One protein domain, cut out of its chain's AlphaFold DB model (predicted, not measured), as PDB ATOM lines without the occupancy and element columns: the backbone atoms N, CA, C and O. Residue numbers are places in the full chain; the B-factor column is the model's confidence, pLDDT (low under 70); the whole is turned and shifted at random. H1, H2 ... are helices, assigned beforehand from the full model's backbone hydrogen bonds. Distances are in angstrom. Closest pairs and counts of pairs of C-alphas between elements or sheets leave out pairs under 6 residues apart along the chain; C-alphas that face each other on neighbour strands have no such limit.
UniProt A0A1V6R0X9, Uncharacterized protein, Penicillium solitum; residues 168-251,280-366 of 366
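Overview. This is residues 168 to 251 and 280 to 366 of the 366 residues of an uncharacterized protein of Penicillium solitum (UniProt A0A1V6R0X9). Picture two layers of short helices packed together: H1, H3, H6 and H9 lie side by side in one row, running the same way, and H2, H5 and H7 make a looser second row behind it, running the opposite way. H8 turns across one end of H7, H4 sits near H6 and H9, and long loops join several of the helices. The printed part has 171 residues with nine named helices, H1 to H9 in order, and no named strand; the class is all helix, though only 73 residues are in named helices. The whole is compact, with a radius of gyration of the C-alphas of 15.1 A and spans of 40 by 38 by 30 A.

Along the chain. Find C-alpha 169 at (136.049, 99.050, 176.800), where H1 begins; it runs to residue 175. Read on to H2, residues 192 to 197, H3, residues 214 to 219, and H4, residues 232 to 237. Beyond the cut, H5, the longest helix, runs from C-alpha 284 at (161.532, 87.986, 178.633) to residue 298, 20.9 A. Next come H6, residues 315 to 321, H7, residues 327 to 334, and H8, residues 339 to 345. H9, residues 354 to 364, is 16.0 A long and ends at C-alpha 364 at (171.007, 101.154, 190.456).

Arrangement. Helix packing is mostly aligned, with 6 of 8 touching pairs at a shallow tilt. Start at H1, which touches H3 at 11 degrees, the same way; the closest C-alphas, of Ser 171 and Leu 214, are 6.1 A apart. H3 touches H6 at 10 degrees, the same way, closest at C-alphas 216 and 315, 4.4 A. H6 touches H9 at 19 degrees, the same way, closest at C-alphas 320 and 358, 4.5 A. H5 touches H3 at 25 degrees, opposite ways, closest at C-alphas 294 and 218, 6.7 A. H5 also touches H2, at a steep tilt of 43 degrees, closest at C-alphas 293 and 192, 5.1 A, and H7, at 14 degrees, closest at C-alphas 291 and 329, 5.2 A. H6 and H7 form a helical hairpin at 33 degrees, only just short of steep; their closest C-alphas, 319 and 330, are 6.3 A apart. H7 and H8 touch only at the corner, about perpendicular at 86 degrees, closest at C-alphas 334 and 340, 4.7 A. H4 is close to H6 but not clearly touching, closest at C-alphas 234 and 321, 6.0 A. Every O i to N i+4 pair is within hydrogen-bond range in H1 to H8; in H9, 6 of 7 are.

Size, cuts and confidence. The C-alphas farthest apart, of Pro 199 and Ser 366, the chain's last residue, are 45.3 A apart. Residues 252 to 279 are not printed, and C-alphas 251 and 280 are 20.6 A apart across the cut. The links H1 to H2, H2 to H3, H3 to H4 and H5 to H6 are long. Mean pLDDT of the printed part is 85.7; residues 177 to 189, 244 to 251 and 366 are under 70.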
ATOM      1  N   PRO A 168     137.406 102.843 179.462       89.75
ATOM      2  CA  PRO A 168     136.810 102.591 178.166       89.75
ATOM      3  C   PRO A 168     136.952 101.093 177.842       89.75
ATOM      4  O   PRO A 168     138.009 100.522 178.135       89.75
ATOM      5  N   PRO A 169     135.966 100.455 177.191       90.50
ATOM      6  CA  PRO A 169     136.049  99.050 176.800       90.50
ATOM      7  C   PRO A 169     137.364  98.652 176.114       90.50
ATOM      8  O   PRO A 169     137.907  97.586 176.395       90.50
ATOM      9  N   LEU A 170     137.930  99.518 175.268       87.50
ATOM     10  CA  LEU A 170     139.202  99.227 174.599       87.50
ATOM     11  C   LEU A 170     140.400  99.196 175.552       87.50
ATOM     12  O   LEU A 170     141.228  98.285 175.514       87.50
ATOM     13  N   SER A 171     140.464 100.179 176.442       89.75
ATOM     14  CA  SER A 171     141.443 100.231 177.522       89.75
ATOM     15  C   SER A 171     141.289  99.030 178.455       89.75
ATOM     16  O   SER A 171     142.279  98.445 178.881       89.75
ATOM     17  N   PHE A 172     140.053  98.608 178.729       88.19
ATOM     18  CA  PHE A 172     139.775  97.401 179.503       88.19
ATOM     19  C   PHE A 172     140.265  96.128 178.802       88.19
ATOM     20  O   PHE A 172     140.849  95.271 179.463       88.19
ATOM     21  N   ALA A 173     140.102  96.017 177.478       85.94
ATOM     22  CA  ALA A 173     140.619  94.885 176.709       85.94
ATOM     23  C   ALA A 173     142.141  94.744 176.862       85.94
ATOM     24  O   ALA A 173     142.620  93.655 177.175       85.94
ATOM     25  N   LEU A 174     142.891  95.851 176.765       84.00
ATOM     26  CA  LEU A 174     144.342  95.871 177.011       84.00
ATOM     27  C   LEU A 174     144.735  95.368 178.406       84.00
ATOM     28  O   LEU A 174     145.804  94.788 178.583       84.00
ATOM     29  N   LEU A 175     143.891  95.619 179.405       79.38
ATOM     30  CA  LEU A 175     144.156  95.276 180.801       79.38
ATOM     31  C   LEU A 175     143.771  93.842 181.168       79.38
ATOM     32  O   LEU A 175     144.092  93.394 182.263       79.38
ATOM     33  N   ARG A 176     143.062  93.111 180.305       72.38
ATOM     34  CA  ARG A 176     142.469  91.806 180.645       72.38
ATOM     35  C   ARG A 176     143.027  90.626 179.863       72.38
ATOM     36  O   ARG A 176     142.512  89.520 179.996       72.38
ATOM     37  N   CYS A 177     144.074  90.832 179.082       54.75
ATOM     38  CA  CYS A 177     144.626  89.772 178.261       54.75
ATOM     39  C   CYS A 177     145.431  88.776 179.118       54.75
ATOM     40  O   CYS A 177     146.551  89.085 179.490       54.75
ATOM     41  N   ASP A 178     144.902  87.587 179.412       54.81
ATOM     42  CA  ASP A 178     145.703  86.383 179.694       54.81
ATOM     43  C   ASP A 178     145.276  85.301 178.685       54.81
ATOM     44  O   ASP A 178     144.200  84.716 178.838       54.81
ATOM     45  N   PRO A 179     146.070  85.035 177.631       45.62
ATOM     46  CA  PRO A 179     145.686  84.102 176.572       45.62
ATOM     47  C   PRO A 179     145.688  82.631 177.019       45.62
ATOM     48  O   PRO A 179     145.218  81.765 176.279       45.62
ATOM     49  N   HIS A 180     146.214  82.313 178.205       46.91
ATOM     50  CA  HIS A 180     146.422  80.930 178.641       46.91
ATOM     51  C   HIS A 180     145.535  80.504 179.804       46.91
ATOM     52  O   HIS A 180     145.620  79.350 180.234       46.91
ATOM     53  N   ASN A 181     144.655  81.380 180.294       53.78
ATOM     54  CA  ASN A 181     143.770  81.014 181.382       53.78
ATOM     55  C   ASN A 181     142.327  81.520 181.228       53.78
ATOM     56  O   ASN A 181     142.023  82.639 181.635       53.78
ATOM     57  N   PRO A 182     141.391  80.670 180.763       48.91
ATOM     58  CA  PRO A 182     139.976  81.036 180.702       48.91
ATOM     59  C   PRO A 182     139.330  81.228 182.090       48.91
ATOM     60  O   PRO A 182     138.215  81.733 182.174       48.91
ATOM     61  N   ASN A 183     140.012  80.838 183.178       42.22
ATOM     62  CA  ASN A 183     139.492  80.844 184.548       42.22
ATOM     63  C   ASN A 183     140.261  81.766 185.519       42.22
ATOM     64  O   ASN A 183     139.853  81.872 186.676       42.22
ATOM     65  N   ILE A 184     141.360  82.423 185.115       43.56
ATOM     66  CA  ILE A 184     142.127  83.319 186.002       43.56
ATOM     67  C   ILE A 184     141.866  84.777 185.635       43.56
ATOM     68  O   ILE A 184     142.349  85.316 184.648       43.56
ATOM     69  N   TRP A 185     141.111  85.439 186.508       42.62
ATOM     70  CA  TRP A 185     140.655  86.820 186.371       42.62
ATOM     71  C   TRP A 185     141.646  87.895 186.857       42.62
ATOM     72  O   TRP A 185     141.187  88.930 187.339       42.62
ATOM     73  N   ALA A 186     142.971  87.722 186.784       39.88
ATOM     74  CA  ALA A 186     143.843  88.606 187.583       39.88
ATOM     75  C   ALA A 186     145.159  89.116 186.980       39.88
ATOM     76  O   ALA A 186     145.843  89.864 187.674       39.88
ATOM     77  N   PHE A 187     145.524  88.817 185.730       44.72
ATOM     78  CA  PHE A 187     146.777  89.355 185.188       44.72
ATOM     79  C   PHE A 187     146.608  90.011 183.823       44.72
ATOM     80  O   PHE A 187     146.237  89.381 182.841       44.72
ATOM     81  N   SER A 188     146.917  91.304 183.801       54.25
ATOM     82  CA  SER A 188     146.988  92.161 182.627       54.25
ATOM     83  C   SER A 188     148.244  91.828 181.819       54.25
ATOM     84  O   SER A 188     149.263  92.512 181.943       54.25
ATOM     85  N   TYR A 189     148.232  90.746 181.043       66.25
ATOM     86  CA  TYR A 189     149.270  90.544 180.037       66.25
ATOM     87  C   TYR A 189     148.970  91.373 178.798       66.25
ATOM     88  O   TYR A 189     147.965  92.064 178.682       66.25
ATOM     89  N   HIS A 190     149.939  91.392 177.905       76.69
ATOM     90  CA  HIS A 190     149.802  91.968 176.589       76.69
ATOM     91  C   HIS A 190     149.386  90.858 175.626       76.69
ATOM     92  O   HIS A 190     150.085  89.850 175.552       76.69
ATOM     93  N   ASP A 191     148.283  91.040 174.903       77.56
ATOM     94  CA  ASP A 191     147.869  90.152 173.809       77.56
ATOM     95  C   ASP A 191     147.597  90.999 172.552       77.56
ATOM     96  O   ASP A 191     146.486  91.507 172.356       77.56
ATOM     97  N   PRO A 192     148.623  91.211 171.709       76.19
ATOM     98  CA  PRO A 192     148.464  91.953 170.461       76.19
ATOM     99  C   PRO A 192     147.505  91.253 169.478       76.19
ATOM    100  O   PRO A 192     146.859  91.925 168.667       76.19
ATOM    101  N   ASP A 193     147.338  89.930 169.575       76.81
ATOM    102  CA  ASP A 193     146.415  89.178 168.724       76.81
ATOM    103  C   ASP A 193     144.964  89.447 169.122       76.81
ATOM    104  O   ASP A 193     144.085  89.527 168.266       76.81
ATOM    105  N   LEU A 194     144.663  89.601 170.414       78.38
ATOM    106  CA  LEU A 194     143.334  90.043 170.842       78.38
ATOM    107  C   LEU A 194     143.025  91.438 170.299       78.38
ATOM    108  O   LEU A 194     141.967  91.620 169.703       78.38
ATOM    109  N   LEU A 195     143.945  92.394 170.461       80.00
ATOM    110  CA  LEU A 195     143.743  93.781 170.025       80.00
ATOM    111  C   LEU A 195     143.501  93.899 168.522       80.00
ATOM    112  O   LEU A 195     142.611  94.634 168.107       80.00
ATOM    113  N   SER A 196     144.255  93.152 167.713       79.31
ATOM    114  CA  SER A 196     144.078  93.132 166.256       79.31
ATOM    115  C   SER A 196     142.758  92.486 165.814       79.31
ATOM    116  O   SER A 196     142.270  92.773 164.722       79.31
ATOM    117  N   ARG A 197     142.146  91.648 166.663       81.50
ATOM    118  CA  ARG A 197     140.836  91.017 166.425       81.50
ATOM    119  C   ARG A 197     139.655  91.833 166.944       81.50
ATOM    120  O   ARG A 197     138.511  91.461 166.672       81.50
ATOM    121  N   LEU A 198     139.888  92.904 167.706       83.12
ATOM    122  CA  LEU A 198     138.792  93.726 168.205       83.12
ATOM    123  C   LEU A 198     138.078  94.394 167.019       83.12
ATOM    124  O   LEU A 198     138.731  94.989 166.163       83.12
ATOM    125  N   PRO A 199     136.737  94.354 166.955       82.31
ATOM    126  CA  PRO A 199     135.989  94.902 165.825       82.31
ATOM    127  C   PRO A 199     135.868  96.436 165.903       82.31
ATOM    128  O   PRO A 199     134.867  97.006 165.479       82.31
ATOM    129  N   MET A 200     136.863  97.118 166.470       83.31
ATOM    130  CA  MET A 200     136.880  98.555 166.721       83.31
ATOM    131  C   MET A 200     138.233  99.155 166.357       83.31
ATOM    132  O   MET A 200     139.275  98.554 166.599       83.31
ATOM    133  N   SER A 201     138.219 100.366 165.796       88.44
ATOM    134  CA  SER A 201     139.463 101.059 165.470       88.44
ATOM    135  C   SER A 201     140.165 101.517 166.742       88.44
ATOM    136  O   SER A 201     139.595 102.278 167.528       88.44
ATOM    137  N   LEU A 202     141.432 101.130 166.899       88.25
ATOM    138  CA  LEU A 202     142.266 101.570 168.016       88.25
ATOM    139  C   LEU A 202     142.435 103.097 168.053       88.25
ATOM    140  O   LEU A 202     142.585 103.669 169.126       88.25
ATOM    141  N   SER A 203     142.328 103.767 166.900       87.38
ATOM    142  CA  SER A 203     142.421 105.231 166.788       87.38
ATOM    143  C   SER A 203     141.261 105.967 167.457       87.38
ATOM    144  O   SER A 203     141.338 107.167 167.687       87.38
ATOM    145  N   THR A 204     140.163 105.261 167.732       87.81
ATOM    146  CA  THR A 204     138.984 105.840 168.383       87.81
ATOM    147  C   THR A 204     139.038 105.723 169.895       87.81
ATOM    148  O   THR A 204     138.123 106.208 170.544       87.81
ATOM    149  N   ALA A 205     140.065 105.083 170.460       89.38
ATOM    150  CA  ALA A 205     140.161 104.863 171.893       89.38
ATOM    151  C   ALA A 205     140.118 106.178 172.677       89.38
ATOM    152  O   ALA A 205     140.967 107.051 172.497       89.38
ATOM    153  N   GLY A 206     139.153 106.288 173.585       88.94
ATOM    154  CA  GLY A 206     139.125 107.356 174.574       88.94
ATOM    155  C   GLY A 206     140.235 107.204 175.617       88.94
ATOM    156  O   GLY A 206     140.878 106.157 175.740       88.94
ATOM    157  N   THR A 207     140.432 108.251 176.412       90.38
ATOM    158  CA  THR A 207     141.311 108.206 177.581       90.38
ATOM    159  C   THR A 207     140.548 107.776 178.830       90.38
ATOM    160  O   THR A 207     139.324 107.885 178.915       90.38
ATOM    161  N   THR A 208     141.273 107.304 179.839       88.44
ATOM    162  CA  THR A 208     140.710 107.113 181.183       88.44
ATOM    163  C   THR A 208     140.393 108.460 181.845       88.44
ATOM    164  O   THR A 208     140.772 109.522 181.344       88.44
ATOM    165  N   ALA A 209     139.751 108.437 183.016       81.56
ATOM    166  CA  ALA A 209     139.529 109.643 183.820       81.56
ATOM    167  C   ALA A 209     140.827 110.315 184.322       81.56
ATOM    168  O   ALA A 209     140.795 111.483 184.697       81.56
ATOM    169  N   LEU A 210     141.963 109.603 184.313       83.38
ATOM    170  CA  LEU A 210     143.289 110.169 184.594       83.38
ATOM    171  C   LEU A 210     144.031 110.598 183.323       83.38
ATOM    172  O   LEU A 210     145.191 110.975 183.407       83.38
ATOM    173  N   GLY A 211     143.404 110.544 182.148       89.44
ATOM    174  CA  GLY A 211     144.062 110.921 180.897       89.44
ATOM    175  C   GLY A 211     144.976 109.837 180.320       89.44
ATOM    176  O   GLY A 211     145.723 110.106 179.383       89.44
ATOM    177  N   HIS A 212     144.920 108.592 180.810       92.12
ATOM    178  CA  HIS A 212     145.700 107.511 180.202       92.12
ATOM    179  C   HIS A 212     145.124 107.131 178.844       92.12
ATOM    180  O   HIS A 212     143.997 106.645 178.744       92.12
ATOM    181  N   SER A 213     145.933 107.313 177.807       94.31
ATOM    182  CA  SER A 213     145.726 106.712 176.486       94.31
ATOM    183  C   SER A 213     146.104 105.222 176.475       94.31
ATOM    184  O   SER A 213     146.666 104.693 177.440       94.31
ATOM    185  N   LEU A 214     145.865 104.535 175.352       93.69
ATOM    186  CA  LEU A 214     146.311 103.147 175.172       93.69
ATOM    187  C   LEU A 214     147.831 102.985 175.336       93.69
ATOM    188  O   LEU A 214     148.266 101.989 175.911       93.69
ATOM    189  N   LEU A 215     148.637 103.964 174.892       95.75
ATOM    190  CA  LEU A 215     150.093 103.931 175.087       95.75
ATOM    191  C   LEU A 215     150.473 103.982 176.563       95.75
ATOM    192  O   LEU A 215     151.360 103.240 176.984       95.75
ATOM    193  N   HIS A 216     149.797 104.822 177.352       96.00
ATOM    194  CA  HIS A 216     150.010 104.855 178.794       96.00
ATOM    195  C   HIS A 216     149.714 103.487 179.394       96.00
ATOM    196  O   HIS A 216     150.586 102.902 180.023       96.00
ATOM    197  N   ILE A 217     148.524 102.943 179.123       92.81
ATOM    198  CA  ILE A 217     148.082 101.649 179.651       92.81
ATOM    199  C   ILE A 217     149.050 100.527 179.277       92.81
ATOM    200  O   ILE A 217     149.395  99.711 180.131       92.81
ATOM    201  N   ALA A 218     149.522 100.498 178.031       93.69
ATOM    202  CA  ALA A 218     150.493  99.512 177.575       93.69
ATOM    203  C   ALA A 218     151.875  99.678 178.236       93.69
ATOM    204  O   ALA A 218     152.620  98.708 178.370       93.69
ATOM    205  N   SER A 219     152.208 100.887 178.679       95.62
ATOM    206  CA  SER A 219     153.481 101.207 179.328       95.62
ATOM    207  C   SER A 219     153.448 101.051 180.849       95.62
ATOM    208  O   SER A 219     154.509 100.986 181.466       95.62
ATOM    209  N   LEU A 220     152.258 100.979 181.464       92.88
ATOM    210  CA  LEU A 220     152.103 100.872 182.915       92.88
ATOM    211  C   LEU A 220     152.827  99.633 183.475       92.88
ATOM    212  O   LEU A 220     152.660  98.524 182.942       92.88
ATOM    213  N   PRO A 221     153.536  99.766 184.613       90.19
ATOM    214  CA  PRO A 221     154.051  98.610 185.336       90.19
ATOM    215  C   PRO A 221     152.886  97.710 185.756       90.19
ATOM    216  O   PRO A 221     151.814  98.196 186.121       90.19
ATOM    217  N   LEU A 222     153.069  96.386 185.722       83.81
ATOM    218  CA  LEU A 222     151.976  95.454 186.026       83.81
ATOM    219  C   LEU A 222     151.433  95.659 187.448       83.81
ATOM    220  O   LEU A 222     150.225  95.728 187.651       83.81
ATOM    221  N   THR A 223     152.335  95.802 188.414       83.00
ATOM    222  CA  THR A 223     152.045  96.132 189.814       83.00
ATOM    223  C   THR A 223     153.126  97.081 190.337       83.00
ATOM    224  O   THR A 223     154.136  97.307 189.670       83.00
ATOM    225  N   SER A 224     152.962  97.597 191.554       83.25
ATOM    226  CA  SER A 224     153.984  98.413 192.223       83.25
ATOM    227  C   SER A 224     155.288  97.654 192.489       83.25
ATOM    228  O   SER A 224     156.298  98.273 192.797       83.25
ATOM    229  N   ASP A 225     155.286  96.321 192.401       85.19
ATOM    230  CA  ASP A 225     156.486  95.498 192.603       85.19
ATOM    231  C   ASP A 225     157.404  95.510 191.363       85.19
ATOM    232  O   ASP A 225     158.522  95.001 191.417       85.19
ATOM    233  N   TYR A 226     156.944  96.098 190.252       88.12
ATOM    234  CA  TYR A 226     157.714  96.284 189.018       88.12
ATOM    235  C   TYR A 226     158.395  97.656 188.938       88.12
ATOM    236  O   TYR A 226     158.952  97.995 187.899       88.12
ATOM    237  N   ILE A 227     158.364  98.447 190.010       89.88
ATOM    238  CA  ILE A 227     159.154  99.676 190.133       89.88
ATOM    239  C   ILE A 227     160.106  99.551 191.328       89.88
ATOM    240  O   ILE A 227     159.818  98.820 192.280       89.88
ATOM    241  N   ASP A 228     161.235 100.265 191.317       88.94
ATOM    242  CA  ASP A 228     162.074 100.346 192.516       88.94
ATOM    243  C   ASP A 228     161.411 101.236 193.576       88.94
ATOM    244  O   ASP A 228     161.512 102.462 193.554       88.94
ATOM    245  N   GLN A 229     160.751 100.605 194.548       85.19
ATOM    246  CA  GLN A 229     160.114 101.297 195.674       85.19
ATOM    247  C   GLN A 229     161.122 101.971 196.620       85.19
ATOM    248  O   GLN A 229     160.714 102.746 197.488       85.19
ATOM    249  N   LYS A 230     162.425 101.685 196.494       86.88
ATOM    250  CA  LYS A 230     163.476 102.373 197.258       86.88
ATOM    251  C   LYS A 230     163.894 103.687 196.601       86.88
ATOM    252  O   LYS A 230     164.458 104.535 197.291       86.88
ATOM    253  N   ASN A 231     163.599 103.872 195.314       89.31
ATOM    254  CA  ASN A 231     163.877 105.101 194.596       89.31
ATOM    255  C   ASN A 231     162.779 106.145 194.881       89.31
ATOM    256  O   ASN A 231     161.641 105.986 194.420       89.31
ATOM    257  N   PRO A 232     163.078 107.232 195.618       89.25
ATOM    258  CA  PRO A 232     162.073 108.235 195.951       89.25
ATOM    259  C   PRO A 232     161.519 108.946 194.713       89.25
ATOM    260  O   PRO A 232     160.370 109.386 194.741       89.25
ATOM    261  N   ASP A 233     162.288 109.037 193.626       91.94
ATOM    262  CA  ASP A 233     161.840 109.671 192.388       91.94
ATOM    263  C   ASP A 233     160.771 108.829 191.686       91.94
ATOM    264  O   ASP A 233     159.816 109.381 191.138       91.94
ATOM    265  N   PHE A 234     160.865 107.497 191.771       90.81
ATOM    266  CA  PHE A 234     159.885 106.586 191.172       90.81
ATOM    267  C   PHE A 234     158.584 106.606 191.960       90.81
ATOM    268  O   PHE A 234     157.519 106.795 191.380       90.81
ATOM    269  N   VAL A 235     158.671 106.502 193.289       87.00
ATOM    270  CA  VAL A 235     157.503 106.533 194.185       87.00
ATOM    271  C   VAL A 235     156.733 107.853 194.073       87.00
ATOM    272  O   VAL A 235     155.515 107.875 194.233       87.00
ATOM    273  N   ARG A 236     157.431 108.959 193.793       87.38
ATOM    274  CA  ARG A 236     156.827 110.285 193.608       87.38
ATOM    275  C   ARG A 236     156.308 110.552 192.195       87.38
ATOM    276  O   ARG A 236     155.619 111.550 192.019       87.38
ATOM    277  N   SER A 237     156.697 109.741 191.213       91.38
ATOM    278  CA  SER A 237     156.334 109.944 189.804       91.38
ATOM    279  C   SER A 237     155.276 108.961 189.329       91.38
ATOM    280  O   SER A 237     154.414 109.331 188.540       91.38
ATOM    281  N   ILE A 238     155.351 107.703 189.765       90.56
ATOM    282  CA  ILE A 238     154.511 106.621 189.262       90.56
ATOM    283  C   ILE A 238     153.444 106.300 190.295       90.56
ATOM    284  O   ILE A 238     153.730 105.760 191.360       90.56
ATOM    285  N   HIS A 239     152.201 106.603 189.943       84.44
ATOM    286  CA  HIS A 239     151.039 106.374 190.802       84.44
ATOM    287  C   HIS A 239     150.078 105.333 190.219       84.44
ATOM    288  O   HIS A 239     149.182 104.852 190.905       84.44
ATOM    289  N   CYS A 240     150.286 104.928 188.967       85.75
ATOM    290  CA  CYS A 240     149.405 104.006 188.265       85.75
ATOM    291  C   CYS A 240     150.119 102.687 187.962       85.75
ATOM    292  O   CYS A 240     151.318 102.643 187.691       85.75
ATOM    293  N   THR A 241     149.362 101.595 188.013       86.12
ATOM    294  CA  THR A 241     149.811 100.248 187.632       86.12
ATOM    295  C   THR A 241     148.738  99.607 186.773       86.12
ATOM    296  O   THR A 241     147.620 100.106 186.709       86.12
ATOM    297  N   ARG A 242     149.055  98.505 186.108       84.94
ATOM    298  CA  ARG A 242     148.168  97.859 185.142       84.94
ATOM    299  C   ARG A 242     147.192  96.851 185.761       84.94
ATOM    300  O   ARG A 242     146.344  96.319 185.057       84.94
ATOM    301  N   THR A 243     147.306  96.526 187.046       75.69
ATOM    302  CA  THR A 243     146.544  95.418 187.647       75.69
ATOM    303  C   THR A 243     145.118  95.793 188.057       75.69
ATOM    304  O   THR A 243     144.913  96.709 188.843       75.69
ATOM    305  N   LEU A 244     144.127  95.018 187.605       67.88
ATOM    306  CA  LEU A 244     142.726  95.128 188.047       67.88
ATOM    307  C   LEU A 244     142.430  94.324 189.329       67.88
ATOM    308  O   LEU A 244     141.277  94.231 189.751       67.88
ATOM    309  N   ASP A 245     143.440  93.680 189.915       61.75
ATOM    310  CA  ASP A 245     143.257  92.746 191.022       61.75
ATOM    311  C   ASP A 245     142.897  93.468 192.332       61.75
ATOM    312  O   ASP A 245     143.660  94.271 192.879       61.75
ATOM    313  N   SER A 246     141.724  93.127 192.865       52.88
ATOM    314  CA  SER A 246     141.252  93.605 194.159       52.88
ATOM    315  C   SER A 246     141.981  92.958 195.328       52.88
ATOM    316  O   SER A 246     142.053  93.561 196.384       52.88
ATOM    317  N   HIS A 247     142.643  91.811 195.201       51.09
ATOM    318  CA  HIS A 247     143.411  91.235 196.309       51.09
ATOM    319  C   HIS A 247     144.623  92.082 196.742       51.09
ATOM    320  O   HIS A 247     145.139  91.888 197.844       51.09
ATOM    321  N   TRP A 248     144.989  93.124 195.985       49.06
ATOM    322  CA  TRP A 248     145.904  94.194 196.421       49.06
ATOM    323  C   TRP A 248     145.295  95.144 197.477       49.06
ATOM    324  O   TRP A 248     145.868  96.176 197.831       49.06
ATOM    325  N   LEU A 249     144.149  94.757 198.049       46.88
ATOM    326  CA  LEU A 249     143.385  95.417 199.107       46.88
ATOM    327  C   LEU A 249     144.122  95.630 200.449       46.88
ATOM    328  O   LEU A 249     143.532  96.234 201.343       46.88
ATOM    329  N   SER A 250     145.386  95.231 200.640       39.38
ATOM    330  CA  SER A 250     146.068  95.247 201.955       39.38
ATOM    331  C   SER A 250     146.520  96.625 202.481       39.38
ATOM    332  O   SER A 250     147.562  96.748 203.117       39.38
ATOM    333  N   HIS A 251     145.703  97.659 202.315       40.94
ATOM    334  CA  HIS A 251     145.600  98.695 203.338       40.94
ATOM    335  C   HIS A 251     144.380  98.337 204.174       40.94
ATOM    336  O   HIS A 251     143.246  98.488 203.736       40.94
ATOM    337  N   ILE A 280     160.151  92.556 191.417       80.44
ATOM    338  CA  ILE A 280     160.015  91.426 190.495       80.44
ATOM    339  C   ILE A 280     160.360  91.928 189.089       80.44
ATOM    340  O   ILE A 280     159.596  92.721 188.538       80.44
ATOM    341  N   PRO A 281     161.478  91.492 188.481       84.06
ATOM    342  CA  PRO A 281     161.786  91.873 187.109       84.06
ATOM    343  C   PRO A 281     160.768  91.264 186.137       84.06
ATOM    344  O   PRO A 281     160.233  90.171 186.361       84.06
ATOM    345  N   LEU A 282     160.520  91.946 185.016       83.81
ATOM    346  CA  LEU A 282     159.769  91.354 183.910       83.81
ATOM    347  C   LEU A 282     160.522  90.134 183.361       83.81
ATOM    348  O   LEU A 282     161.741  90.162 183.196       83.81
ATOM    349  N   THR A 283     159.785  89.064 183.060       88.69
ATOM    350  CA  THR A 283     160.328  87.939 182.289       88.69
ATOM    351  C   THR A 283     160.454  88.344 180.820       88.69
ATOM    352  O   THR A 283     159.690  89.191 180.352       88.69
ATOM    353  N   SER A 284     161.348  87.701 180.065       90.50
ATOM    354  CA  SER A 284     161.532  87.986 178.633       90.50
ATOM    355  C   SER A 284     160.235  87.858 177.829       90.50
ATOM    356  O   SER A 284     159.963  88.690 176.975       90.50
ATOM    357  N   LEU A 285     159.373  86.893 178.173       88.06
ATOM    358  CA  LEU A 285     158.054  86.748 177.548       88.06
ATOM    359  C   LEU A 285     157.155  87.976 177.783       88.06
ATOM    360  O   LEU A 285     156.467  88.426 176.874       88.06
ATOM    361  N   LYS A 286     157.159  88.543 179.000       86.94
ATOM    362  CA  LYS A 286     156.364  89.744 179.314       86.94
ATOM    363  C   LYS A 286     156.928  90.991 178.633       86.94
ATOM    364  O   LYS A 286     156.147  91.826 178.186       86.94
ATOM    365  N   GLN A 287     158.256  91.105 178.567       91.75
ATOM    366  CA  GLN A 287     158.953  92.166 177.836       91.75
ATOM    367  C   GLN A 287     158.584  92.144 176.347       91.75
ATOM    368  O   GLN A 287     158.161  93.157 175.799       91.75
ATOM    369  N   GLU A 288     158.673  90.974 175.713       91.25
ATOM    370  CA  GLU A 288     158.345  90.791 174.298       91.25
ATOM    371  C   GLU A 288     156.869  91.083 174.012       91.25
ATOM    372  O   GLU A 288     156.549  91.811 173.076       91.25
ATOM    373  N   ALA A 289     155.957  90.609 174.863       89.25
ATOM    374  CA  ALA A 289     154.536  90.896 174.707       89.25
ATOM    375  C   ALA A 289     154.229  92.407 174.830       89.25
ATOM    376  O   ALA A 289     153.428  92.943 174.056       89.25
ATOM    377  N   GLN A 290     154.890  93.113 175.760       92.19
ATOM    378  CA  GLN A 290     154.798  94.574 175.870       92.19
ATOM    379  C   GLN A 290     155.306  95.270 174.614       92.19
ATOM    380  O   GLN A 290     154.592  96.109 174.065       92.19
ATOM    381  N   LEU A 291     156.487  94.888 174.130       94.62
ATOM    382  CA  LEU A 291     157.059  95.436 172.906       94.62
ATOM    383  C   LEU A 291     156.119  95.236 171.709       94.62
ATOM    384  O   LEU A 291     155.824  96.202 171.013       94.62
ATOM    385  N   ASN A 292     155.580  94.031 171.519       92.69
ATOM    386  CA  ASN A 292     154.666  93.726 170.414       92.69
ATOM    387  C   ASN A 292     153.360  94.532 170.504       92.69
ATOM    388  O   ASN A 292     152.838  94.997 169.492       92.69
ATOM    389  N   THR A 293     152.837  94.750 171.716       92.44
ATOM    390  CA  THR A 293     151.664  95.620 171.904       92.44
ATOM    391  C   THR A 293     151.979  97.066 171.556       92.44
ATOM    392  O   THR A 293     151.191  97.710 170.871       92.44
ATOM    393  N   LEU A 294     153.124  97.588 171.999       95.56
ATOM    394  CA  LEU A 294     153.536  98.947 171.657       95.56
ATOM    395  C   LEU A 294     153.737  99.087 170.143       95.56
ATOM    396  O   LEU A 294     153.235 100.045 169.571       95.56
ATOM    397  N   GLN A 295     154.363  98.110 169.480       95.31
ATOM    398  CA  GLN A 295     154.518  98.083 168.019       95.31
ATOM    399  C   GLN A 295     153.176  98.148 167.285       95.31
ATOM    400  O   GLN A 295     153.052  98.882 166.307       95.31
ATOM    401  N   LEU A 296     152.160  97.429 167.770       92.94
ATOM    402  CA  LEU A 296     150.809  97.529 167.224       92.94
ATOM    403  C   LEU A 296     150.230  98.936 167.427       92.94
ATOM    404  O   LEU A 296     149.668  99.507 166.498       92.94
ATOM    405  N   LEU A 297     150.375  99.510 168.627       93.69
ATOM    406  CA  LEU A 297     149.803 100.815 168.967       93.69
ATOM    407  C   LEU A 297     150.467 101.979 168.222       93.69
ATOM    408  O   LEU A 297     149.760 102.890 167.810       93.69
ATOM    409  N   VAL A 298     151.783 101.963 168.001       94.56
ATOM    410  CA  VAL A 298     152.463 103.051 167.267       94.56
ATOM    411  C   VAL A 298     152.085 103.103 165.785       94.56
ATOM    412  O   VAL A 298     152.237 104.141 165.149       94.56
ATOM    413  N   GLN A 299     151.567 102.005 165.227       92.31
ATOM    414  CA  GLN A 299     151.050 101.962 163.854       92.31
ATOM    415  C   GLN A 299     149.638 102.557 163.732       92.31
ATOM    416  O   GLN A 299     149.139 102.760 162.624       92.31
ATOM    417  N   VAL A 300     148.974 102.838 164.856       87.88
ATOM    418  CA  VAL A 300     147.622 103.394 164.878       87.88
ATOM    419  C   VAL A 300     147.680 104.901 164.632       87.88
ATOM    420  O   VAL A 300     148.316 105.653 165.368       87.88
ATOM    421  N   VAL A 301     146.955 105.359 163.610       82.50
ATOM    422  CA  VAL A 301     146.834 106.787 163.288       82.50
ATOM    423  C   VAL A 301     146.262 107.563 164.481       82.50
ATOM    424  O   VAL A 301     145.231 107.181 165.032       82.50
ATOM    425  N   GLY A 302     146.904 108.682 164.832       85.62
ATOM    426  CA  GLY A 302     146.438 109.609 165.871       85.62
ATOM    427  C   GLY A 302     146.954 109.319 167.281       85.62
ATOM    428  O   GLY A 302     146.581 110.022 168.216       85.62
ATOM    429  N   VAL A 303     147.814 108.315 167.454       91.38
ATOM    430  CA  VAL A 303     148.476 108.069 168.735       91.38
ATOM    431  C   VAL A 303     149.568 109.117 168.975       91.38
ATOM    432  O   VAL A 303     150.513 109.224 168.198       91.38
ATOM    433  N   ASP A 304     149.451 109.861 170.075       95.50
ATOM    434  CA  ASP A 304     150.413 110.888 170.484       95.50
ATOM    435  C   ASP A 304     151.265 110.414 171.671       95.50
ATOM    436  O   ASP A 304     150.756 110.131 172.758       95.50
ATOM    437  N   VAL A 305     152.582 110.349 171.467       97.38
ATOM    438  CA  VAL A 305     153.558 109.999 172.511       97.38
ATOM    439  C   VAL A 305     153.792 111.138 173.512       97.38
ATOM    440  O   VAL A 305     154.257 110.894 174.627       97.38
ATOM    441  N   ARG A 306     153.456 112.379 173.137       98.00
ATOM    442  CA  ARG A 306     153.557 113.564 174.001       98.00
ATOM    443  C   ARG A 306     152.357 113.718 174.930       98.00
ATOM    444  O   ARG A 306     152.415 114.553 175.831       98.00
ATOM    445  N   ALA A 307     151.292 112.940 174.726       96.81
ATOM    446  CA  ALA A 307     150.112 112.979 175.577       96.81
ATOM    447  C   ALA A 307     150.518 112.759 177.039       96.81
ATOM    448  O   ALA A 307     151.231 111.805 177.350       96.81
ATOM    449  N   GLN A 308     150.062 113.652 177.912       97.25
ATOM    450  CA  GLN A 308     150.301 113.592 179.347       97.25
ATOM    451  C   GLN A 308     149.018 113.186 180.066       97.25
ATOM    452  O   GLN A 308     147.930 113.658 179.732       97.25
ATOM    453  N   ASP A 309     149.157 112.332 181.071       93.94
ATOM    454  CA  ASP A 309     148.100 112.068 182.037       93.94
ATOM    455  C   ASP A 309     147.958 113.226 183.051       93.94
ATOM    456  O   ASP A 309     148.654 114.244 182.980       93.94
ATOM    457  N   VAL A 310     147.047 113.091 184.016       89.44
ATOM    458  CA  VAL A 310     146.808 114.123 185.046       89.44
ATOM    459  C   VAL A 310     148.011 114.398 185.956       89.44
ATOM    460  O   VAL A 310     148.048 115.441 186.609       89.44
ATOM    461  N   ASP A 311     148.993 113.495 186.008       91.25
ATOM    462  CA  ASP A 311     150.239 113.673 186.753       91.25
ATOM    463  C   ASP A 311     151.348 114.280 185.872       91.25
ATOM    464  O   ASP A 311     152.480 114.467 186.325       91.25
ATOM    465  N   GLY A 312     151.047 114.621 184.616       95.56
ATOM    466  CA  GLY A 312     152.024 115.117 183.651       95.56
ATOM    467  C   GLY A 312     152.943 114.018 183.103       95.56
ATOM    468  O   GLY A 312     153.950 114.326 182.459       95.56
ATOM    469  N   ASN A 313     152.647 112.746 183.378       97.50
ATOM    470  CA  ASN A 313     153.428 111.630 182.871       97.50
ATOM    471  C   ASN A 313     152.963 111.290 181.454       97.50
ATOM    472  O   ASN A 313     151.778 111.095 181.212       97.50
ATOM    473  N   THR A 314     153.912 111.166 180.532       98.25
ATOM    474  CA  THR A 314     153.718 110.476 179.251       98.25
ATOM    475  C   THR A 314     153.928 108.966 179.403       98.25
ATOM    476  O   THR A 314     154.454 108.487 180.413       98.25
ATOM    477  N   ALA A 315     153.613 108.190 178.364       97.88
ATOM    478  CA  ALA A 315     153.907 106.752 178.311       97.88
ATOM    479  C   ALA A 315     155.393 106.419 178.590       97.88
ATOM    480  O   ALA A 315     155.699 105.418 179.241       97.88
ATOM    481  N   LEU A 316     156.316 107.301 178.182       98.38
ATOM    482  CA  LEU A 316     157.758 107.146 178.399       98.38
ATOM    483  C   LEU A 316     158.146 107.125 179.886       98.38
ATOM    484  O   LEU A 316     159.090 106.427 180.242       98.38
ATOM    485  N   TYR A 317     157.428 107.841 180.761       98.19
ATOM    486  CA  TYR A 317     157.692 107.815 182.209       98.19
ATOM    487  C   TYR A 317     157.501 106.418 182.784       98.19
ATOM    488  O   TYR A 317     158.320 105.943 183.571       98.19
ATOM    489  N   TYR A 318     156.417 105.763 182.375       96.88
ATOM    490  CA  TYR A 318     156.054 104.448 182.876       96.88
ATOM    491  C   TYR A 318     157.048 103.377 182.429       96.88
ATOM    492  O   TYR A 318     157.474 102.570 183.256       96.88
ATOM    493  N   LEU A 319     157.503 103.422 181.170       96.94
ATOM    494  CA  LEU A 319     158.597 102.559 180.714       96.94
ATOM    495  C   LEU A 319     159.890 102.863 181.478       96.94
ATOM    496  O   LEU A 319     160.520 101.943 181.993       96.94
ATOM    497  N   ALA A 320     160.253 104.142 181.617       97.12
ATOM    498  CA  ALA A 320     161.513 104.546 182.234       97.12
ATOM    499  C   ALA A 320     161.651 104.107 183.704       97.12
ATOM    500  O   ALA A 320     162.742 103.745 184.146       97.12
ATOM    501  N   ALA A 321     160.544 104.124 184.449       94.75
ATOM    502  CA  ALA A 321     160.499 103.753 185.862       94.75
ATOM    503  C   ALA A 321     160.251 102.252 186.113       94.75
ATOM    504  O   ALA A 321     160.346 101.799 187.256       94.75
ATOM    505  N   THR A 322     159.918 101.476 185.076       93.12
ATOM    506  CA  THR A 322     159.701 100.030 185.204       93.12
ATOM    507  C   THR A 322     161.043  99.298 185.272       93.12
ATOM    508  O   THR A 322     161.945  99.501 184.458       93.12
ATOM    509  N   VAL A 323     161.186  98.415 186.255       90.88
ATOM    510  CA  VAL A 323     162.398  97.622 186.477       90.88
ATOM    511  C   VAL A 323     162.549  96.591 185.366       90.88
ATOM    512  O   VAL A 323     161.633  95.809 185.102       90.88
ATOM    513  N   ASN A 324     163.740  96.548 184.760       89.25
ATOM    514  CA  ASN A 324     164.070  95.623 183.676       89.25
ATOM    515  C   ASN A 324     163.038  95.673 182.532       89.25
ATOM    516  O   ASN A 324     162.565  94.637 182.069       89.25
ATOM    517  N   VAL A 325     162.619  96.868 182.102       91.00
ATOM    518  CA  VAL A 325     161.879  97.017 180.839       91.00
ATOM    519  C   VAL A 325     162.812  96.719 179.660       91.00
ATOM    520  O   VAL A 325     164.021  96.935 179.753       91.00
ATOM    521  N   ASP A 326     162.266  96.231 178.547       94.25
ATOM    522  CA  ASP A 326     163.040  96.075 177.313       94.25
ATOM    523  C   ASP A 326     163.456  97.458 176.775       94.25
ATOM    524  O   ASP A 326     162.571  98.267 176.475       94.25
ATOM    525  N   PRO A 327     164.758  97.759 176.608       96.12
ATOM    526  CA  PRO A 327     165.204  99.045 176.071       96.12
ATOM    527  C   PRO A 327     164.598  99.372 174.700       96.12
ATOM    528  O   PRO A 327     164.347 100.542 174.412       96.12
ATOM    529  N   ARG A 328     164.283  98.349 173.890       97.69
ATOM    530  CA  ARG A 328     163.640  98.514 172.578       97.69
ATOM    531  C   ARG A 328     162.244  99.119 172.690       97.69
ATOM    532  O   ARG A 328     161.816  99.819 171.784       97.69
ATOM    533  N   ALA A 329     161.526  98.869 173.788       97.44
ATOM    534  CA  ALA A 329     160.209  99.462 174.015       97.44
ATOM    535  C   ALA A 329     160.310 100.977 174.246       97.44
ATOM    536  O   ALA A 329     159.489 101.738 173.739       97.44
ATOM    537  N   LEU A 330     161.332 101.417 174.987       97.50
ATOM    538  CA  LEU A 330     161.593 102.836 175.217       97.50
ATOM    539  C   LEU A 330     162.080 103.522 173.932       97.50
ATOM    540  O   LEU A 330     161.601 104.602 173.605       97.50
ATOM    541  N   GLU A 331     163.001 102.887 173.202       98.31
ATOM    542  CA  GLU A 331     163.502 103.364 171.906       98.31
ATOM    543  C   GLU A 331     162.369 103.520 170.883       98.31
ATOM    544  O   GLU A 331     162.219 104.589 170.302       98.31
ATOM    545  N   LEU A 332     161.482 102.526 170.782       98.38
ATOM    546  CA  LEU A 332     160.313 102.572 169.902       98.38
ATOM    547  C   LEU A 332     159.453 103.825 170.118       98.38
ATOM    548  O   LEU A 332     159.020 104.446 169.151       98.38
ATOM    549  N   LEU A 333     159.188 104.200 171.375       98.25
ATOM    550  CA  LEU A 333     158.403 105.402 171.672       98.25
ATOM    551  C   LEU A 333     159.206 106.690 171.454       98.25
ATOM    552  O   LEU A 333     158.622 107.716 171.119       98.25
ATOM    553  N   ARG A 334     160.531 106.663 171.621       98.25
ATOM    554  CA  ARG A 334     161.402 107.818 171.342       98.25
ATOM    555  C   ARG A 334     161.484 108.139 169.851       98.25
ATOM    556  O   ARG A 334     161.516 109.317 169.500       98.25
ATOM    557  N   ASP A 335     161.444 107.113 169.008       98.19
ATOM    558  CA  ASP A 335     161.484 107.231 167.547       98.19
ATOM    559  C   ASP A 335     160.178 107.767 166.937       98.19
ATOM    560  O   ASP A 335     160.152 108.183 165.777       98.19
ATOM    561  N   MET A 336     159.083 107.790 167.705       97.44
ATOM    562  CA  MET A 336     157.843 108.442 167.286       97.44
ATOM    563  C   MET A 336     158.033 109.956 167.130       97.44
ATOM    564  O   MET A 336     158.898 110.570 167.757       97.44
ATOM    565  N   GLU A 337     157.166 110.599 166.342       97.31
ATOM    566  CA  GLU A 337     157.181 112.054 166.189       97.31
ATOM    567  C   GLU A 337     157.037 112.752 167.553       97.31
ATOM    568  O   GLU A 337     155.989 112.698 168.195       97.31
ATOM    569  N   GLY A 338     158.107 113.424 167.992       97.81
ATOM    570  CA  GLY A 338     158.167 114.079 169.301       97.81
ATOM    571  C   GLY A 338     158.562 113.215 170.481       97.81
ATOM    572  O   GLY A 338     158.649 113.740 171.589       97.81
ATOM    573  N   GLY A 339     158.807 111.925 170.268       98.25
ATOM    574  CA  GLY A 339     159.201 110.996 171.319       98.25
ATOM    575  C   GLY A 339     160.490 111.432 172.005       98.25
ATOM    576  O   GLY A 339     160.529 111.551 173.228       98.25
ATOM    577  N   GLU A 340     161.524 111.760 171.230       98.50
ATOM    578  CA  GLU A 340     162.805 112.231 171.770       98.50
ATOM    579  C   GLU A 340     162.680 113.571 172.517       98.50
ATOM    580  O   GLU A 340     163.307 113.775 173.559       98.50
ATOM    581  N   GLU A 341     161.835 114.482 172.030       98.56
ATOM    582  CA  GLU A 341     161.547 115.743 172.719       98.56
ATOM    583  C   GLU A 341     160.853 115.479 174.062       98.56
ATOM    584  O   GLU A 341     161.309 115.973 175.093       98.56
ATOM    585  N   ALA A 342     159.800 114.658 174.074       98.38
ATOM    586  CA  ALA A 342     159.089 114.285 175.292       98.38
ATOM    587  C   ALA A 342     160.011 113.559 176.284       98.38
ATOM    588  O   ALA A 342     159.988 113.857 177.478       98.38
ATOM    589  N   TYR A 343     160.874 112.665 175.800       98.62
ATOM    590  CA  TYR A 343     161.840 111.927 176.611       98.62
ATOM    591  C   TYR A 343     162.821 112.846 177.354       98.62
ATOM    592  O   TYR A 343     163.124 112.615 178.530       98.62
ATOM    593  N   ASN A 344     163.303 113.898 176.687       98.56
ATOM    594  CA  ASN A 344     164.291 114.815 177.254       98.56
ATOM    595  C   ASN A 344     163.662 115.985 178.030       98.56
ATOM    596  O   ASN A 344     164.240 116.421 179.026       98.56
ATOM    597  N   ASN A 345     162.503 116.487 177.591       98.44
ATOM    598  CA  ASN A 345     161.997 117.800 178.003       98.44
ATOM    599  C   ASN A 345     160.641 117.769 178.712       98.44
ATOM    600  O   ASN A 345     160.343 118.718 179.442       98.44
ATOM    601  N   SER A 346     159.827 116.720 178.527       98.25
ATOM    602  CA  SER A 346     158.562 116.610 179.260       98.25
ATOM    603  C   SER A 346     158.862 116.584 180.749       98.25
ATOM    604  O   SER A 346     159.789 115.897 181.183       98.25
ATOM    605  N   ARG A 347     158.089 117.338 181.531       98.25
ATOM    606  CA  ARG A 347     158.173 117.342 182.991       98.25
ATOM    607  C   ARG A 347     156.840 116.917 183.570       98.25
ATOM    608  O   ARG A 347     155.808 117.481 183.212       98.25
ATOM    609  N   ASN A 348     156.887 115.951 184.478       96.94
ATOM    610  CA  ASN A 348     155.719 115.550 185.234       96.94
ATOM    611  C   ASN A 348     155.498 116.521 186.393       96.94
ATOM    612  O   ASN A 348     156.251 117.477 186.607       96.94
ATOM    613  N   ARG A 349     154.474 116.244 187.188       93.56
ATOM    614  CA  ARG A 349     154.074 117.050 188.335       93.56
ATOM    615  C   ARG A 349     155.187 117.275 189.368       93.56
ATOM    616  O   ARG A 349     155.165 118.283 190.075       93.56
ATOM    617  N   VAL A 350     156.164 116.371 189.467       93.56
ATOM    618  CA  VAL A 350     157.314 116.506 190.380       93.56
ATOM    619  C   VAL A 350     158.559 117.088 189.711       93.56
ATOM    620  O   VAL A 350     159.609 117.185 190.345       93.56
ATOM    621  N   GLY A 351     158.436 117.532 188.459       97.31
ATOM    622  CA  GLY A 351     159.483 118.215 187.707       97.31
ATOM    623  C   GLY A 351     160.514 117.286 187.070       97.31
ATOM    624  O   GLY A 351     161.523 117.785 186.572       97.31
ATOM    625  N   LEU A 352     160.289 115.971 187.070       98.00
ATOM    626  CA  LEU A 352     161.206 114.977 186.509       98.00
ATOM    627  C   LEU A 352     160.888 114.695 185.040       98.00
ATOM    628  O   LEU A 352     159.745 114.841 184.605       98.00
ATOM    629  N   THR A 353     161.904 114.286 184.283       98.50
ATOM    630  CA  THR A 353     161.786 113.880 182.872       98.50
ATOM    631  C   THR A 353     161.878 112.355 182.745       98.50
ATOM    632  O   THR A 353     162.498 111.726 183.613       98.50
ATOM    633  N   PRO A 354     161.345 111.733 181.674       98.44
ATOM    634  CA  PRO A 354     161.514 110.296 181.446       98.44
ATOM    635  C   PRO A 354     162.984 109.873 181.461       98.44
ATOM    636  O   PRO A 354     163.345 108.890 182.104       98.44
ATOM    637  N   ARG A 355     163.852 110.672 180.832       98.19
ATOM    638  CA  ARG A 355     165.297 110.447 180.829       98.19
ATOM    639  C   ARG A 355     165.900 110.402 182.227       98.19
ATOM    640  O   ARG A 355     166.667 109.491 182.519       98.19
ATOM    641  N   SER A 356     165.540 111.350 183.094       97.81
ATOM    642  CA  SER A 356     166.065 111.376 184.464       97.81
ATOM    643  C   SER A 356     165.665 110.130 185.263       97.81
ATOM    644  O   SER A 356     166.482 109.591 186.008       97.81
ATOM    645  N   LEU A 357     164.444 109.620 185.055       96.69
ATOM    646  CA  LEU A 357     163.986 108.380 185.685       96.69
ATOM    647  C   LEU A 357     164.741 107.167 185.132       96.69
ATOM    648  O   LEU A 357     165.172 106.315 185.904       96.69
ATOM    649  N   TRP A 358     164.959 107.119 183.815       96.50
ATOM    650  CA  TRP A 358     165.703 106.045 183.162       96.50
ATOM    651  C   TRP A 358     167.155 105.961 183.638       96.50
ATOM    652  O   TRP A 358     167.622 104.893 184.026       96.50
ATOM    653  N   GLU A 359     167.865 107.091 183.654       95.69
ATOM    654  CA  GLU A 359     169.255 107.167 184.121       95.69
ATOM    655  C   GLU A 359     169.367 106.744 185.596       95.69
ATOM    656  O   GLU A 359     170.278 105.996 185.957       95.69
ATOM    657  N   SER A 360     168.396 107.141 186.428       93.56
ATOM    658  CA  SER A 360     168.289 106.711 187.827       93.56
ATOM    659  C   SER A 360     168.082 105.191 187.952       93.56
ATOM    660  O   SER A 360     168.723 104.551 188.784       93.56
ATOM    661  N   ASN A 361     167.267 104.585 187.078       89.50
ATOM    662  CA  ASN A 361     167.032 103.133 187.026       89.50
ATOM    663  C   ASN A 361     168.308 102.351 186.658       89.50
ATOM    664  O   ASN A 361     168.657 101.346 187.282       89.50
ATOM    665  N   MET A 362     169.033 102.832 185.643       89.38
ATOM    666  CA  MET A 362     170.252 102.185 185.144       89.38
ATOM    667  C   MET A 362     171.400 102.257 186.158       89.38
ATOM    668  O   MET A 362     172.132 101.281 186.331       89.38
ATOM    669  N   ALA A 363     171.530 103.381 186.871       89.44
ATOM    670  CA  ALA A 363     172.566 103.573 187.883       89.44
ATOM    671  C   ALA A 363     172.448 102.601 189.069       89.44
ATOM    672  O   ALA A 363     173.449 102.292 189.703       89.44
ATOM    673  N   GLN A 364     171.243 102.110 189.369       77.75
ATOM    674  CA  GLN A 364     171.007 101.154 190.456       77.75
ATOM    675  C   GLN A 364     171.226  99.690 190.053       77.75
ATOM    676  O   GLN A 364     171.331  98.825 190.922       77.75
ATOM    677  N   SER A 365     171.244  99.406 188.749       74.31
ATOM    678  CA  SER A 365     171.437  98.053 188.207       74.31
ATOM    679  C   SER A 365     172.916  97.705 187.982       74.31
ATOM    680  O   SER A 365     173.223  96.564 187.637       74.31
ATOM    681  N   SER A 366     173.805  98.692 188.149       67.81
ATOM    682  CA  SER A 366     175.268  98.586 188.043       67.81
ATOM    683  C   SER A 366     175.884  98.376 189.419       67.81
ATOM    684  O   SER A 366     176.836  97.569 189.516       67.81
TER     685      SER A 366